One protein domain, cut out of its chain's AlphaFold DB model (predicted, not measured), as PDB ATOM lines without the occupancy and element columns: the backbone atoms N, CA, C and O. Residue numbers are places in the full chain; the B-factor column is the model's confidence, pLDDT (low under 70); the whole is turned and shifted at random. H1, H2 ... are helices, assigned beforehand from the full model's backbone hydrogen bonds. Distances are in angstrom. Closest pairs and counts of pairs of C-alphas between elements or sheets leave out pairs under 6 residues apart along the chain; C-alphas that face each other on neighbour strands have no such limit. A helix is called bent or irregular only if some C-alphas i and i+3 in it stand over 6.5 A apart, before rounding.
ATOM      1  N   LYS A   4     -23.093 -31.304 -17.728       96.62
ATOM      2  CA  LYS A   4     -24.083 -31.816 -18.686       96.62
ATOM      3  C   LYS A   4     -23.676 -31.527 -20.132       96.62
ATOM      4  O   LYS A   4     -23.984 -32.295 -21.042       96.62
ATOM      5  N   GLU A   5     -23.038 -30.387 -20.365       96.38
ATOM      6  CA  GLU A   5     -22.407 -30.050 -21.636       96.38
ATOM      7  C   GLU A   5     -21.191 -30.939 -21.900       96.38
ATOM      8  O   GLU A   5     -21.065 -31.469 -23.004       96.38
ATOM      9  N   ALA A   6     -20.339 -31.147 -20.890       96.56
ATOM     10  CA  ALA A   6     -19.159 -31.999 -20.997       96.56
ATOM     11  C   ALA A   6     -19.532 -33.451 -21.340       96.56
ATOM     12  O   ALA A   6     -19.008 -33.995 -22.306       96.56
ATOM     13  N   GLU A   7     -20.498 -34.043 -20.634       95.88
ATOM     14  CA  GLU A   7     -20.996 -35.410 -20.858       95.88
ATOM     15  C   GLU A   7     -21.420 -35.647 -22.315       95.88
ATOM     16  O   GLU A   7     -21.025 -36.625 -22.949       95.88
ATOM     17  N   LYS A   8     -22.162 -34.700 -22.906       96.31
ATOM     18  CA  LYS A   8     -22.595 -34.785 -24.314       96.31
ATOM     19  C   LYS A   8     -21.434 -34.772 -25.305       96.31
ATOM     20  O   LYS A   8     -21.590 -35.230 -26.435       96.31
ATOM     21  N   LEU A   9     -20.303 -34.203 -24.905       96.94
ATOM     22  CA  LEU A   9     -19.118 -34.052 -25.734       96.94
ATOM     23  C   LEU A   9     -18.118 -35.205 -25.575       96.94
ATOM     24  O   LEU A   9     -17.230 -35.325 -26.417       96.94
ATOM     25  N   ILE A  10     -18.292 -36.090 -24.585       95.31
ATOM     26  CA  ILE A  10     -17.425 -37.261 -24.369       95.31
ATOM     27  C   ILE A  10     -17.403 -38.171 -25.603       95.31
ATOM     28  O   ILE A  10     -16.336 -38.497 -26.118       95.31
ATOM     29  N   GLN A  11     -18.569 -38.548 -26.132       94.06
ATOM     30  CA  GLN A  11     -18.654 -39.414 -27.314       94.06
ATOM     31  C   GLN A  11     -18.014 -38.771 -28.563       94.06
ATOM     32  O   GLN A  11     -17.129 -39.388 -29.159       94.06
ATOM     33  N   PRO A  12     -18.357 -37.519 -28.936       94.69
ATOM     34  CA  PRO A  12     -17.660 -36.801 -30.002       94.69
ATOM     35  C   PRO A  12     -16.145 -36.702 -29.803       94.69
ATOM     36  O   PRO A  12     -15.410 -36.807 -30.782       94.69
ATOM     37  N   TYR A  13     -15.667 -36.502 -28.570       95.00
ATOM     38  CA  TYR A  13     -14.235 -36.456 -28.264       95.00
ATOM     39  C   TYR A  13     -13.555 -37.774 -28.619       95.00
ATOM     40  O   TYR A  13     -12.619 -37.804 -29.414       95.00
ATOM     41  N   VAL A  14     -14.074 -38.867 -28.061       92.44
ATOM     42  CA  VAL A  14     -13.505 -40.211 -28.186       92.44
ATOM     43  C   VAL A  14     -13.528 -40.702 -29.639       92.44
ATOM     44  O   VAL A  14     -12.603 -41.378 -30.079       92.44
ATOM     45  N   GLN A  15     -14.543 -40.305 -30.409       90.81
ATOM     46  CA  GLN A  15     -14.665 -40.607 -31.840       90.81
ATOM     47  C   GLN A  15     -13.845 -39.669 -32.746       90.81
ATOM     48  O   GLN A  15     -13.833 -39.852 -33.960       90.81
ATOM     49  N   GLY A  16     -13.195 -38.639 -32.194       89.88
ATOM     50  CA  GLY A  16     -12.430 -37.653 -32.966       89.88
ATOM     51  C   GLY A  16     -13.277 -36.630 -33.738       89.88
ATOM     52  O   GLY A  16     -12.736 -35.900 -34.564       89.88
ATOM     53  N   ASN A  17     -14.577 -36.536 -33.451       93.00
ATOM     54  CA  ASN A  17     -15.556 -35.687 -34.144       93.00
ATOM     55  C   ASN A  17     -15.991 -34.454 -33.325       93.00
ATOM     56  O   ASN A  17     -17.001 -33.816 -33.628       93.00
ATOM     57  N   MET A  18     -15.268 -34.119 -32.253       93.19
ATOM     58  CA  MET A  18     -15.589 -32.970 -31.410       93.19
ATOM     59  C   MET A  18     -15.385 -31.639 -32.162       93.19
ATOM     60  O   MET A  18     -14.319 -31.427 -32.746       93.19
ATOM     61  N   PRO A  19     -16.345 -30.692 -32.090       93.31
ATOM     62  CA  PRO A  19     -16.166 -29.363 -32.662       93.31
ATOM     63  C   PRO A  19     -14.976 -28.628 -32.035       93.31
ATOM     64  O   PRO A  19     -14.873 -28.523 -30.814       93.31
ATOM     65  N   GLU A  20     -14.121 -28.029 -32.865       89.50
ATOM     66  CA  GLU A  20     -12.874 -27.402 -32.401       89.50
ATOM     67  C   GLU A  20     -13.084 -26.322 -31.329       89.50
ATOM     68  O   GLU A  20     -12.295 -26.209 -30.392       89.50
ATOM     69  N   LYS A  21     -14.169 -25.548 -31.442       90.94
ATOM     70  CA  LYS A  21     -14.519 -24.485 -30.488       90.94
ATOM     71  C   LYS A  21     -14.812 -25.004 -29.073       90.94
ATOM     72  O   LYS A  21     -14.623 -24.260 -28.116       90.94
ATOM     73  N   GLU A  22     -15.257 -26.255 -28.953       94.81
ATOM     74  CA  GLU A  22     -15.633 -26.878 -27.679       94.81
ATOM     75  C   GLU A  22     -14.445 -27.586 -27.009       94.81
ATOM     76  O   GLU A  22     -14.481 -27.823 -25.805       94.81
ATOM     77  N   MET A  23     -13.372 -27.863 -27.761       94.38
ATOM     78  CA  MET A  23     -12.208 -28.633 -27.305       94.38
ATOM     79  C   MET A  23     -11.548 -28.046 -26.053       94.38
ATOM     80  O   MET A  23     -11.346 -28.735 -25.058       94.38
ATOM     81  N   GLU A  24     -11.222 -26.755 -26.070       93.44
ATOM     82  CA  GLU A  24     -10.522 -26.125 -24.947       93.44
ATOM     83  C   GLU A  24     -11.423 -25.948 -23.709       93.44
ATOM     84  O   GLU A  24     -10.994 -26.310 -22.608       93.44
ATOM     85  N   PRO A  25     -12.682 -25.472 -23.836       94.94
ATOM     86  CA  PRO A  25     -13.623 -25.476 -22.719       94.94
ATOM     87  C   PRO A  25     -13.860 -26.876 -22.127       94.94
ATOM     88  O   PRO A  25     -14.021 -26.981 -20.909       94.94
ATOM     89  N   PHE A  26     -13.857 -27.922 -22.960       97.31
ATOM     90  CA  PHE A  26     -14.026 -29.316 -22.548       97.31
ATOM     91  C   PHE A  26     -12.846 -29.805 -21.719       97.31
ATOM     92  O   PHE A  26     -13.028 -30.175 -20.561       97.31
ATOM     93  N   ILE A  27     -11.627 -29.712 -22.257       95.62
ATOM     94  CA  ILE A  27     -10.411 -30.144 -21.553       95.62
ATOM     95  C   ILE A  27     -10.250 -29.379 -20.231       95.62
ATOM     96  O   ILE A  27      -9.933 -29.972 -19.199       95.62
ATOM     97  N   SER A  28     -10.547 -28.073 -20.220       95.56
ATOM     98  CA  SER A  28     -10.494 -27.263 -18.996       95.56
ATOM     99  C   SER A  28     -11.468 -27.739 -17.914       95.56
ATOM    100  O   SER A  28     -11.154 -27.644 -16.725       95.56
ATOM    101  N   HIS A  29     -12.649 -28.227 -18.309       96.81
ATOM    102  CA  HIS A  29     -13.633 -28.792 -17.388       96.81
ATOM    103  C   HIS A  29     -13.189 -30.169 -16.883       96.81
ATOM    104  O   HIS A  29     -13.128 -30.372 -15.671       96.81
ATOM    105  N   ILE A  30     -12.819 -31.074 -17.793       96.56
ATOM    106  CA  ILE A  30     -12.367 -32.441 -17.487       96.56
ATOM    107  C   ILE A  30     -11.216 -32.437 -16.477       96.56
ATOM    108  O   ILE A  30     -11.256 -33.167 -15.496       96.56
ATOM    109  N   ARG A  31     -10.236 -31.542 -16.631       93.88
ATOM    110  CA  ARG A  31      -9.099 -31.436 -15.698       93.88
ATOM    111  C   ARG A  31      -9.468 -30.994 -14.279       93.88
ATOM    112  O   ARG A  31      -8.686 -31.190 -13.355       93.88
ATOM    113  N   LYS A  32     -10.618 -30.343 -14.100       95.19
ATOM    114  CA  LYS A  32     -11.068 -29.802 -12.804       95.19
ATOM    115  C   LYS A  32     -12.161 -30.650 -12.163       95.19
ATOM    116  O   LYS A  32     -12.301 -30.629 -10.944       95.19
ATOM    117  N   CYS A  33     -12.955 -31.349 -12.969       97.25
ATOM    118  CA  CYS A  33     -14.066 -32.168 -12.514       97.25
ATOM    119  C   CYS A  33     -13.676 -33.646 -12.530       97.25
ATOM    120  O   CYS A  33     -13.607 -34.268 -13.586       97.25
ATOM    121  N   HIS A  34     -13.479 -34.214 -11.341       95.19
ATOM    122  CA  HIS A  34     -13.102 -35.617 -11.188       95.19
ATOM    123  C   HIS A  34     -14.128 -36.578 -11.808       95.19
ATOM    124  O   HIS A  34     -13.744 -37.491 -12.527       95.19
ATOM    125  N   THR A  35     -15.425 -36.329 -11.611       95.75
ATOM    126  CA  THR A  35     -16.496 -37.186 -12.142       95.75
ATOM    127  C   THR A  35     -16.488 -37.249 -13.669       95.75
ATOM    128  O   THR A  35     -16.490 -38.335 -14.238       95.75
ATOM    129  N   CYS A  36     -16.417 -36.100 -14.349       96.62
ATOM    130  CA  CYS A  36     -16.372 -36.090 -15.811       96.62
ATOM    131  C   CYS A  36     -15.047 -36.650 -16.351       96.62
ATOM    132  O   CYS A  36     -15.030 -37.216 -17.442       96.62
ATOM    133  N   HIS A  37     -13.947 -36.514 -15.601       95.94
ATOM    134  CA  HIS A  37     -12.673 -37.142 -15.948       95.94
ATOM    135  C   HIS A  37     -12.762 -38.669 -15.934       95.94
ATOM    136  O   HIS A  37     -12.389 -39.303 -16.917       95.94
ATOM    137  N   GLU A  38     -13.267 -39.260 -14.849       94.81
ATOM    138  CA  GLU A  38     -13.428 -40.717 -14.733       94.81
ATOM    139  C   GLU A  38     -14.360 -41.279 -15.812       94.81
ATOM    140  O   GLU A  38     -14.100 -42.338 -16.392       94.81
ATOM    141  N   GLU A  39     -15.435 -40.554 -16.122       95.12
ATOM    142  CA  GLU A  39     -16.351 -40.948 -17.185       95.12
ATOM    143  C   GLU A  39     -15.656 -40.931 -18.552       95.12
ATOM    144  O   GLU A  39     -15.680 -41.936 -19.268       95.12
ATOM    145  N   LEU A  40     -14.969 -39.834 -18.897       96.12
ATOM    146  CA  LEU A  40     -14.192 -39.745 -20.135       96.12
ATOM    147  C   LEU A  40     -13.150 -40.862 -20.228       96.12
ATOM    148  O   LEU A  40     -13.022 -41.484 -21.283       96.12
ATOM    149  N   GLU A  41     -12.424 -41.127 -19.145       93.25
ATOM    150  CA  GLU A  41     -11.413 -42.179 -19.088       93.25
ATOM    151  C   GLU A  41     -12.010 -43.552 -19.386       93.25
ATOM    152  O   GLU A  41     -11.484 -44.284 -20.227       93.25
ATOM    153  N   THR A  42     -13.159 -43.860 -18.787       91.88
ATOM    154  CA  THR A  42     -13.878 -45.113 -19.039       91.88
ATOM    155  C   THR A  42     -14.219 -45.265 -20.525       91.88
ATOM    156  O   THR A  42     -13.893 -46.286 -21.135       91.88
ATOM    157  N   TYR A  43     -14.821 -44.244 -21.147       91.06
ATOM    158  CA  TYR A  43     -15.173 -44.293 -22.572       91.06
ATOM    159  C   TYR A  43     -13.947 -44.347 -23.488       91.06
ATOM    160  O   TYR A  43     -13.958 -45.068 -24.488       91.06
ATOM    161  N   PHE A  44     -12.886 -43.615 -23.152       89.88
ATOM    162  CA  PHE A  44     -11.641 -43.599 -23.912       89.88
ATOM    163  C   PHE A  44     -10.969 -44.974 -23.911       89.88
ATOM    164  O   PHE A  44     -10.596 -45.471 -24.974       89.88
ATOM    165  N   ILE A  45     -10.874 -45.620 -22.742       87.75
ATOM    166  CA  ILE A  45     -10.324 -46.973 -22.600       87.75
ATOM    167  C   ILE A  45     -11.130 -47.967 -23.431       87.75
ATOM    168  O   ILE A  45     -10.541 -48.723 -24.201       87.75
ATOM    169  N   VAL A  46     -12.462 -47.953 -23.312       87.88
ATOM    170  CA  VAL A  46     -13.335 -48.872 -24.058       87.88
ATOM    171  C   VAL A  46     -13.165 -48.681 -25.563       87.88
ATOM    172  O   VAL A  46     -12.935 -49.651 -26.278       87.88
ATOM    173  N   ASN A  47     -13.217 -47.445 -26.058       85.31
ATOM    174  CA  ASN A  47     -13.078 -47.172 -27.488       85.31
ATOM    175  C   ASN A  47     -11.696 -47.569 -28.025       85.31
ATOM    176  O   ASN A  47     -11.581 -48.132 -29.111       85.31
ATOM    177  N   ARG A  48     -10.641 -47.322 -27.244       79.81
ATOM    178  CA  ARG A  48      -9.281 -47.739 -27.590       79.81
ATOM    179  C   ARG A  48      -9.165 -49.263 -27.615       79.81
ATOM    180  O   ARG A  48      -8.588 -49.795 -28.552       79.81
ATOM    181  N   ALA A  49      -9.726 -49.956 -26.623       82.19
ATOM    182  CA  ALA A  49      -9.745 -51.415 -26.561       82.19
ATOM    183  C   ALA A  49     -10.487 -52.029 -27.757       82.19
ATOM    184  O   ALA A  49     -10.006 -53.000 -28.327       82.19
ATOM    185  N   MET A  50     -11.604 -51.432 -28.184       77.69
ATOM    186  CA  MET A  50     -12.314 -51.849 -29.400       77.69
ATOM    187  C   MET A  50     -11.427 -51.707 -30.644       77.69
ATOM    188  O   MET A  50     -11.323 -52.654 -31.414       77.69
ATOM    189  N   ALA A  51     -10.708 -50.588 -30.788       73.62
ATOM    190  CA  ALA A  51      -9.755 -50.399 -31.885       73.62
ATOM    191  C   ALA A  51      -8.566 -51.388 -31.833       73.62
ATOM    192  O   ALA A  51      -8.098 -51.838 -32.873       73.62
ATOM    193  N   TYR A  52      -8.103 -51.781 -30.638       67.00
ATOM    194  CA  TYR A  52      -7.056 -52.803 -30.462       67.00
ATOM    195  C   TYR A  52      -7.474 -54.207 -30.917       67.00
ATOM    196  O   TYR A  52      -6.612 -55.009 -31.257       67.00
ATOM    197  N   PHE A  53      -8.768 -54.542 -30.892       65.69
ATOM    198  CA  PHE A  53      -9.237 -55.826 -31.424       65.69
ATOM    199  C   PHE A  53      -9.310 -55.839 -32.955       65.69
ATOM    200  O   PHE A  53      -9.331 -56.917 -33.547       65.69
ATOM    201  N   GLU A  54      -9.372 -54.666 -33.586       63.91
ATOM    202  CA  GLU A  54      -9.417 -54.525 -35.043       63.91
ATOM    203  C   GLU A  54      -8.009 -54.466 -35.654       63.91
ATOM    204  O   GLU A  54      -7.780 -55.058 -36.708       63.91
ATOM    205  N   ASP A  55      -7.059 -53.830 -34.960       58.00
ATOM    206  CA  ASP A  55      -5.662 -53.708 -35.375       58.00
ATOM    207  C   ASP A  55      -4.743 -54.455 -34.386       58.00
ATOM    208  O   ASP A  55      -4.587 -54.019 -33.246       58.00
ATOM    209  N   ASP A  56      -4.105 -55.555 -34.823       53.31
ATOM    210  CA  ASP A  56      -3.094 -56.368 -34.103       53.31
ATOM    211  C   ASP A  56      -1.848 -55.530 -33.691       53.31
ATOM    212  O   ASP A  56      -0.739 -55.681 -34.214       53.31
ATOM    213  N   ALA A  57      -2.012 -54.580 -32.769       54.72
ATOM    214  CA  ALA A  57      -0.988 -53.616 -32.377       54.72
ATOM    215  C   ALA A  57      -0.404 -53.946 -30.990       54.72
ATOM    216  O   ALA A  57      -1.152 -54.046 -30.012       54.72
ATOM    217  N   PRO A  58       0.932 -54.070 -30.856       53.41
ATOM    218  CA  PRO A  58       1.566 -54.340 -29.577       53.41
ATOM    219  C   PRO A  58       1.688 -53.053 -28.744       53.41
ATOM    220  O   PRO A  58       1.932 -51.970 -29.272       53.41
ATOM    221  N   ASP A  59       1.567 -53.218 -27.427       56.28
ATOM    222  CA  ASP A  59       1.775 -52.235 -26.356       56.28
ATOM    223  C   ASP A  59       0.722 -51.125 -26.160       56.28
ATOM    224  O   ASP A  59       0.760 -50.057 -26.769       56.28
ATOM    225  N   SER A  60      -0.131 -51.294 -25.139       54.22
ATOM    226  CA  SER A  60      -0.305 -50.255 -24.107       54.22
ATOM    227  C   SER A  60      -0.990 -50.786 -22.837       54.22
ATOM    228  O   SER A  60      -2.208 -50.832 -22.717       54.22
ATOM    229  N   TYR A  61      -0.203 -51.123 -21.812       55.78
ATOM    230  CA  TYR A  61      -0.745 -51.382 -20.466       55.78
ATOM    231  C   TYR A  61      -0.915 -50.089 -19.634       55.78
ATOM    232  O   TYR A  61      -1.258 -50.135 -18.460       55.78
ATOM    233  N   ASN A  62      -0.683 -48.912 -20.232       65.12
ATOM    234  CA  ASN A  62      -0.854 -47.609 -19.578       65.12
ATOM    235  C   ASN A  62      -1.842 -46.721 -20.352       65.12
ATOM    236  O   ASN A  62      -1.464 -45.710 -20.950       65.12
ATOM    237  N   LEU A  63      -3.107 -47.149 -20.377       70.50
ATOM    238  CA  LEU A  63      -4.206 -46.443 -21.046       70.50
ATOM    239  C   LEU A  63      -4.542 -45.105 -20.372       70.50
ATOM    240  O   LEU A  63      -4.784 -44.121 -21.066       70.50
ATOM    241  N   THR A  64      -4.448 -45.028 -19.045       70.81
ATOM    242  CA  THR A  64      -4.611 -43.773 -18.291       70.81
ATOM    243  C   THR A  64      -3.571 -42.734 -18.710       70.81
ATOM    244  O   THR A  64      -3.901 -41.600 -19.044       70.81
ATOM    245  N   GLY A  65      -2.298 -43.132 -18.812       80.00
ATOM    246  CA  GLY A  65      -1.244 -42.243 -19.295       80.00
ATOM    247  C   GLY A  65      -1.375 -41.875 -20.776       80.00
ATOM    248  O   GLY A  65      -0.729 -40.922 -21.209       80.00
ATOM    249  N   LEU A  66      -2.142 -42.627 -21.575       84.06
ATOM    250  CA  LEU A  66      -2.454 -42.265 -22.963       84.06
ATOM    251  C   LEU A  66      -3.511 -41.164 -23.030       84.06
ATOM    252  O   LEU A  66      -3.352 -40.260 -23.846       84.06
ATOM    253  N   LEU A  67      -4.535 -41.222 -22.175       86.62
ATOM    254  CA  LEU A  67      -5.555 -40.179 -22.103       86.62
ATOM    255  C   LEU A  67      -4.935 -38.830 -21.738       86.62
ATOM    256  O   LEU A  67      -5.172 -37.857 -22.443       86.62
ATOM    257  N   GLU A  68      -4.106 -38.771 -20.693       88.88
ATOM    258  CA  GLU A  68      -3.524 -37.489 -20.270       88.88
ATOM    259  C   GLU A  68      -2.651 -36.873 -21.372       88.88
ATOM    260  O   GLU A  68      -2.770 -35.688 -21.672       88.88
ATOM    261  N   ARG A  69      -1.841 -37.689 -22.059       88.44
ATOM    262  CA  ARG A  69      -1.035 -37.228 -23.202       88.44
ATOM    263  C   ARG A  69      -1.891 -36.745 -24.371       88.44
ATOM    264  O   ARG A  69      -1.508 -35.797 -25.058       88.44
ATOM    265  N   ASP A  70      -3.019 -37.402 -24.630       88.94
ATOM    266  CA  ASP A  70      -3.959 -36.968 -25.664       88.94
ATOM    267  C   ASP A  70      -4.614 -35.632 -25.282       88.94
ATOM    268  O   ASP A  70      -4.609 -34.703 -26.090       88.94
ATOM    269  N   LEU A  71      -5.062 -35.486 -24.030       91.81
ATOM    270  CA  LEU A  71      -5.609 -34.235 -23.496       91.81
ATOM    271  C   LEU A  71      -4.593 -33.089 -23.577       91.81
ATOM    272  O   LEU A  71      -4.930 -32.016 -24.077       91.81
ATOM    273  N   GLU A  72      -3.347 -33.308 -23.149       92.44
ATOM    274  CA  GLU A  72      -2.260 -32.322 -23.242       92.44
ATOM    275  C   GLU A  72      -2.038 -31.861 -24.682       92.44
ATOM    276  O   GLU A  72      -2.048 -30.661 -24.974       92.44
ATOM    277  N   LYS A  73      -1.901 -32.813 -25.607       92.19
ATOM    278  CA  LYS A  73      -1.675 -32.513 -27.020       92.19
ATOM    279  C   LYS A  73      -2.847 -31.738 -27.623       92.19
ATOM    280  O   LYS A  73      -2.640 -30.744 -28.322       92.19
ATOM    281  N   LYS A  74      -4.085 -32.163 -27.358       90.25
ATOM    282  CA  LYS A  74      -5.292 -31.494 -27.866       90.25
ATOM    283  C   LYS A  74      -5.452 -30.089 -27.292       90.25
ATOM    284  O   LYS A  74      -5.893 -29.190 -28.012       90.25
ATOM    285  N   GLU A  75      -5.055 -29.879 -26.040       91.31
ATOM    286  CA  GLU A  75      -5.033 -28.565 -25.403       91.31
ATOM    287  C   GLU A  75      -4.011 -27.634 -26.073       91.31
ATOM    288  O   GLU A  75      -4.342 -26.501 -26.425       91.31
ATOM    289  N   GLU A  76      -2.783 -28.107 -26.308       91.69
ATOM    290  CA  GLU A  76      -1.744 -27.347 -27.013       91.69
ATOM    291  C   GLU A  76      -2.158 -26.975 -28.433       91.69
ATOM    292  O   GLU A  76      -2.044 -25.813 -28.833       91.69
ATOM    293  N   GLU A  77      -2.697 -27.936 -29.181       91.06
ATOM    294  CA  GLU A  77      -3.204 -27.705 -30.528       91.06
ATOM    295  C   GLU A  77      -4.342 -26.675 -30.540       91.06
ATOM    296  O   GLU A  77      -4.367 -25.790 -31.400       91.06
ATOM    297  N   ALA A  78      -5.277 -26.755 -29.585       89.25
ATOM    298  CA  ALA A  78      -6.377 -25.801 -29.471       89.25
ATOM    299  C   ALA A  78      -5.870 -24.386 -29.147       89.25
ATOM    300  O   ALA A  78      -6.269 -23.422 -29.811       89.25
ATOM    301  N   ARG A  79      -4.925 -24.263 -28.203       88.25
ATOM    302  CA  ARG A  79      -4.279 -22.984 -27.867       88.25
ATOM    303  C   ARG A  79      -3.543 -22.392 -29.067       88.25
ATOM    304  O   ARG A  79      -3.713 -21.210 -29.376       88.25
ATOM    305  N   TYR A  80      -2.759 -23.206 -29.770       88.81
ATOM    306  CA  TYR A  80      -2.004 -22.775 -30.943       88.81
ATOM    307  C   TYR A  80      -2.923 -22.328 -32.086       88.81
ATOM    308  O   TYR A  80      -2.686 -21.279 -32.693       88.81
ATOM    309  N   ARG A  81      -4.014 -23.066 -32.344       86.00
ATOM    310  CA  ARG A  81      -5.041 -22.668 -33.319       86.00
ATOM    311  C   ARG A  81      -5.650 -21.316 -32.963       86.00
ATOM    312  O   ARG A  81      -5.644 -20.423 -33.805       86.00
ATOM    313  N   ARG A  82      -6.092 -21.117 -31.716       85.00
ATOM    314  CA  ARG A  82      -6.673 -19.838 -31.267       85.00
ATOM    315  C   ARG A  82      -5.701 -18.671 -31.425       85.00
ATOM    316  O   ARG A  82      -6.110 -17.590 -31.854       85.00
ATOM    317  N   TYR A  83      -4.430 -18.881 -31.088       87.38
ATOM    318  CA  TYR A  83      -3.390 -17.874 -31.274       87.38
ATOM    319  C   TYR A  83      -3.249 -17.489 -32.751       87.38
ATOM    320  O   TYR A  83      -3.319 -16.304 -33.075       87.38
ATOM    321  N   LYS A  84      -3.128 -18.473 -33.653       88.75
ATOM    322  CA  LYS A  84      -3.043 -18.222 -35.100       88.75
ATOM    323  C   LYS A  84      -4.278 -17.512 -35.634       88.75
ATOM    324  O   LYS A  84      -4.136 -16.525 -36.344       88.75
ATOM    325  N   ASP A  85      -5.465 -17.971 -35.267       88.56
ATOM    326  CA  ASP A  85      -6.727 -17.360 -35.679       88.56
ATOM    327  C   ASP A  85      -6.808 -15.893 -35.264       88.56
ATOM    328  O   ASP A  85      -7.124 -15.023 -36.074       88.56
ATOM    329  N   THR A  86      -6.482 -15.606 -34.005       89.25
ATOM    330  CA  THR A  86      -6.484 -14.237 -33.476       89.25
ATOM    331  C   THR A  86      -5.440 -13.384 -34.191       89.25
ATOM    332  O   THR A  86      -5.746 -12.274 -34.624       89.25
ATOM    333  N   PHE A  87      -4.235 -13.922 -34.384       93.31
ATOM    334  CA  PHE A  87      -3.151 -13.256 -35.096       93.31
ATOM    335  C   PHE A  87      -3.542 -12.899 -36.535       93.31
ATOM    336  O   PHE A  87      -3.413 -11.744 -36.933       93.31
ATOM    337  N   PHE A  88      -4.087 -13.850 -37.301       93.12
ATOM    338  CA  PHE A  88      -4.520 -13.608 -38.678       93.12
ATOM    339  C   PHE A  88      -5.679 -12.616 -38.755       93.12
ATOM    340  O   PHE A  88      -5.671 -11.752 -39.629       93.12
ATOM    341  N   ARG A  89      -6.649 -12.683 -37.835       94.00
ATOM    342  CA  ARG A  89      -7.753 -11.711 -37.781       94.00
ATOM    343  C   ARG A  89      -7.236 -10.292 -37.540       94.00
ATOM    344  O   ARG A  89      -7.627  -9.381 -38.263       94.00
ATOM    345  N   VAL A  90      -6.338 -10.102 -36.572       95.81
ATOM    346  CA  VAL A  90      -5.742  -8.786 -36.279       95.81
ATOM    347  C   VAL A  90      -4.895  -8.292 -37.451       95.81
ATOM    348  O   VAL A  90      -5.046  -7.146 -37.870       95.81
ATOM    349  N   LEU A  91      -4.058  -9.157 -38.028       96.56
ATOM    350  CA  LEU A  91      -3.244  -8.831 -39.198       96.56
ATOM    351  C   LEU A  91      -4.111  -8.377 -40.383       96.56
ATOM    352  O   LEU A  91      -3.810  -7.367 -41.014       96.56
ATOM    353  N   MET A  92      -5.210  -9.087 -40.651       95.56
ATOM    354  CA  MET A  92      -6.159  -8.727 -41.706       95.56
ATOM    355  C   MET A  92      -6.827  -7.375 -41.449       95.56
ATOM    356  O   MET A  92      -6.947  -6.579 -42.377       95.56
ATOM    357  N   LEU A  93      -7.222  -7.074 -40.208       96.62
ATOM    358  CA  LEU A  93      -7.789  -5.765 -39.861       96.62
ATOM    359  C   LEU A  93      -6.786  -4.631 -40.094       96.62
ATOM    360  O   LEU A  93      -7.145  -3.612 -40.681       96.62
ATOM    361  N   ILE A  94      -5.526  -4.819 -39.691       96.75
ATOM    362  CA  ILE A  94      -4.453  -3.840 -39.920       96.75
ATOM    363  C   ILE A  94      -4.230  -3.630 -41.421       96.75
ATOM    364  O   ILE A  94      -4.148  -2.488 -41.870       96.75
ATOM    365  N   LEU A  95      -4.181  -4.712 -42.203       97.12
ATOM    366  CA  LEU A  95      -4.018  -4.645 -43.655       97.12
ATOM    367  C   LEU A  95      -5.164  -3.864 -44.314       97.12
ATOM    368  O   LEU A  95      -4.912  -2.983 -45.131       97.12
ATOM    369  N   VAL A  96      -6.414  -4.151 -43.942       97.00
ATOM    370  CA  VAL A  96      -7.590  -3.447 -44.476       97.00
ATOM    371  C   VAL A  96      -7.546  -1.961 -44.121       97.00
ATOM    372  O   VAL A  96      -7.739  -1.124 -45.000       97.00
ATOM    373  N   LEU A  97      -7.242  -1.616 -42.866       96.25
ATOM    374  CA  LEU A  97      -7.095  -0.220 -42.441       96.25
ATOM    375  C   LEU A  97      -5.997   0.500 -43.230       96.25
ATOM    376  O   LEU A  97      -6.205   1.620 -43.692       96.25
ATOM    377  N   PHE A  98      -4.854  -0.152 -43.436       95.56
ATOM    378  CA  PHE A  98      -3.752   0.395 -44.222       95.56
ATOM    379  C   PHE A  98      -4.153   0.661 -45.679       95.56
ATOM    380  O   PHE A  98      -3.887   1.744 -46.198       95.56
ATOM    381  N   LEU A  99      -4.851  -0.279 -46.325       95.88
ATOM    382  CA  LEU A  99      -5.346  -0.108 -47.696       95.88
ATOM    383  C   LEU A  99      -6.351   1.046 -47.813       95.88
ATOM    384  O   LEU A  99      -6.290   1.811 -48.774       95.88
ATOM    385  N   VAL A 100      -7.240   1.207 -46.830       94.31
ATOM    386  CA  VAL A 100      -8.188   2.333 -46.785       94.31
ATOM    387  C   VAL A 100      -7.448   3.665 -46.653       94.31
ATOM    388  O   VAL A 100      -7.749   4.601 -47.391       94.31
ATOM    389  N   LEU A 101      -6.456   3.755 -45.764       90.56
ATOM    390  CA  LEU A 101      -5.645   4.966 -45.602       90.56
ATOM    391  C   LEU A 101      -4.877   5.320 -46.881       90.56
ATOM    392  O   LEU A 101      -4.858   6.485 -47.277       90.56
ATOM    393  N   LEU A 102      -4.288   4.324 -47.554       90.69
ATOM    394  CA  LEU A 102      -3.620   4.525 -48.842       90.69
ATOM    395  C   LEU A 102      -4.583   5.031 -49.919       90.69
ATOM    396  O   LEU A 102      -4.229   5.941 -50.664       90.69
ATOM    397  N   ALA A 103      -5.796   4.478 -49.989       90.44
ATOM    398  CA  ALA A 103      -6.809   4.938 -50.931       90.44
ATOM    399  C   ALA A 103      -7.207   6.397 -50.653       90.44
ATOM    400  O   ALA A 103      -7.225   7.209 -51.572       90.44
ATOM    401  N   LEU A 104      -7.460   6.761 -49.392       88.38
ATOM    402  CA  LEU A 104      -7.800   8.139 -49.012       88.38
ATOM    403  C   LEU A 104      -6.679   9.137 -49.335       88.38
ATOM    404  O   LEU A 104      -6.965  10.248 -49.779       88.38
ATOM    405  N   HIS A 105      -5.418   8.737 -49.152       84.06
ATOM    406  CA  HIS A 105      -4.265   9.532 -49.574       84.06
ATOM    407  C   HIS A 105      -4.190   9.663 -51.103       84.06
ATOM    408  O   HIS A 105      -3.948  10.752 -51.612       84.06
ATOM    409  N   TYR A 106      -4.426   8.574 -51.845       86.00
ATOM    410  CA  TYR A 106      -4.436   8.583 -53.311       86.00
ATOM    411  C   TYR A 106      -5.507   9.518 -53.891       86.00
ATOM    412  O   TYR A 106      -5.246  10.208 -54.869       86.00
ATOM    413  N   PHE A 107      -6.690   9.577 -53.276       88.00
ATOM    414  CA  PHE A 107      -7.766  10.489 -53.684       88.00
ATOM    415  C   PHE A 107      -7.541  11.952 -53.255       88.00
ATOM    416  O   PHE A 107      -8.459  12.755 -53.393       88.00
ATOM    417  N   GLU A 108      -6.366  12.299 -52.708       74.88
ATOM    418  CA  GLU A 108      -6.025  13.636 -52.185       74.88
ATOM    419  C   GLU A 108      -7.004  14.153 -51.110       74.88
ATOM    420  O   GLU A 108      -7.030  15.335 -50.776       74.88
TER     421      GLU A 108
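What this domain is: This is residues 4 to 108 of the 119 residues of an uncharacterized protein of Fusicatenibacter saccharivorans (UniProt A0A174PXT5). Picture a small compact head with a long straight arm: H1, H2 and H3 gather beside the first part of the very long H4, and the rest of H4 sticks out alone. In the head, H1 and H3 run side by side, H2 crosses H1, and H3 and H2 pack on H4. The printed part has 105 residues with four named helices, H1 to H4 in order, and no named strand: all helix. The whole is extended, a rod of 72 by 33 by 19 A, with a radius of gyration of the C-alphas of 21.1 A.

How they stand to each other: Start at H1, residues 4 to 14, only just irregular: C-alphas 8 and 11 are 6.8 A apart. It touches H2, residues 20 to 30, at a steep tilt of 67 degrees, closest at the C-alphas of Ala 6 and Phe 26, 6.0 A. H2 is irregular, with C-alphas 21 and 24 7.0 A apart. H1 touches H3, residues 34 to 54, at a shallow tilt of 22 degrees, the same way, closest at C-alphas 14 and 44, 5.8 A. H2 and H3 touch only at the corner, closest at C-alphas 30 and 37, 5.0 A. H4, residues 63 to 106, touches H2 with residues 71 to 79 alone, closest at C-alphas 24 and 75, 6.0 A. H3 and H4 touch about perpendicular, at 78 degrees, closest at C-alphas 45 and 63, 6.3 A. H1 and H4 are apart. O i to N i+4 pairs within hydrogen-bond range are 4 of 7 in H1, 5 of 7 in H2, 16 of 17 in H3 and 39 of 40 in H4.

Where its parts are: Find C-alpha 4 at (-24.083, -31.816, -18.686), where H1 begins; it spans 16.5 A and H2 15.8 A. H3 runs 30.7 A. H4 runs 63.8 A from C-alpha 63 to C-alpha 106 at (-4.436, 8.583, -53.311).

The domain as a whole: Residues 83 to 108 and 53 to 59 stand free. The printed part has no cut and no long link; pLDDT is under 70 at residues 52 to 62.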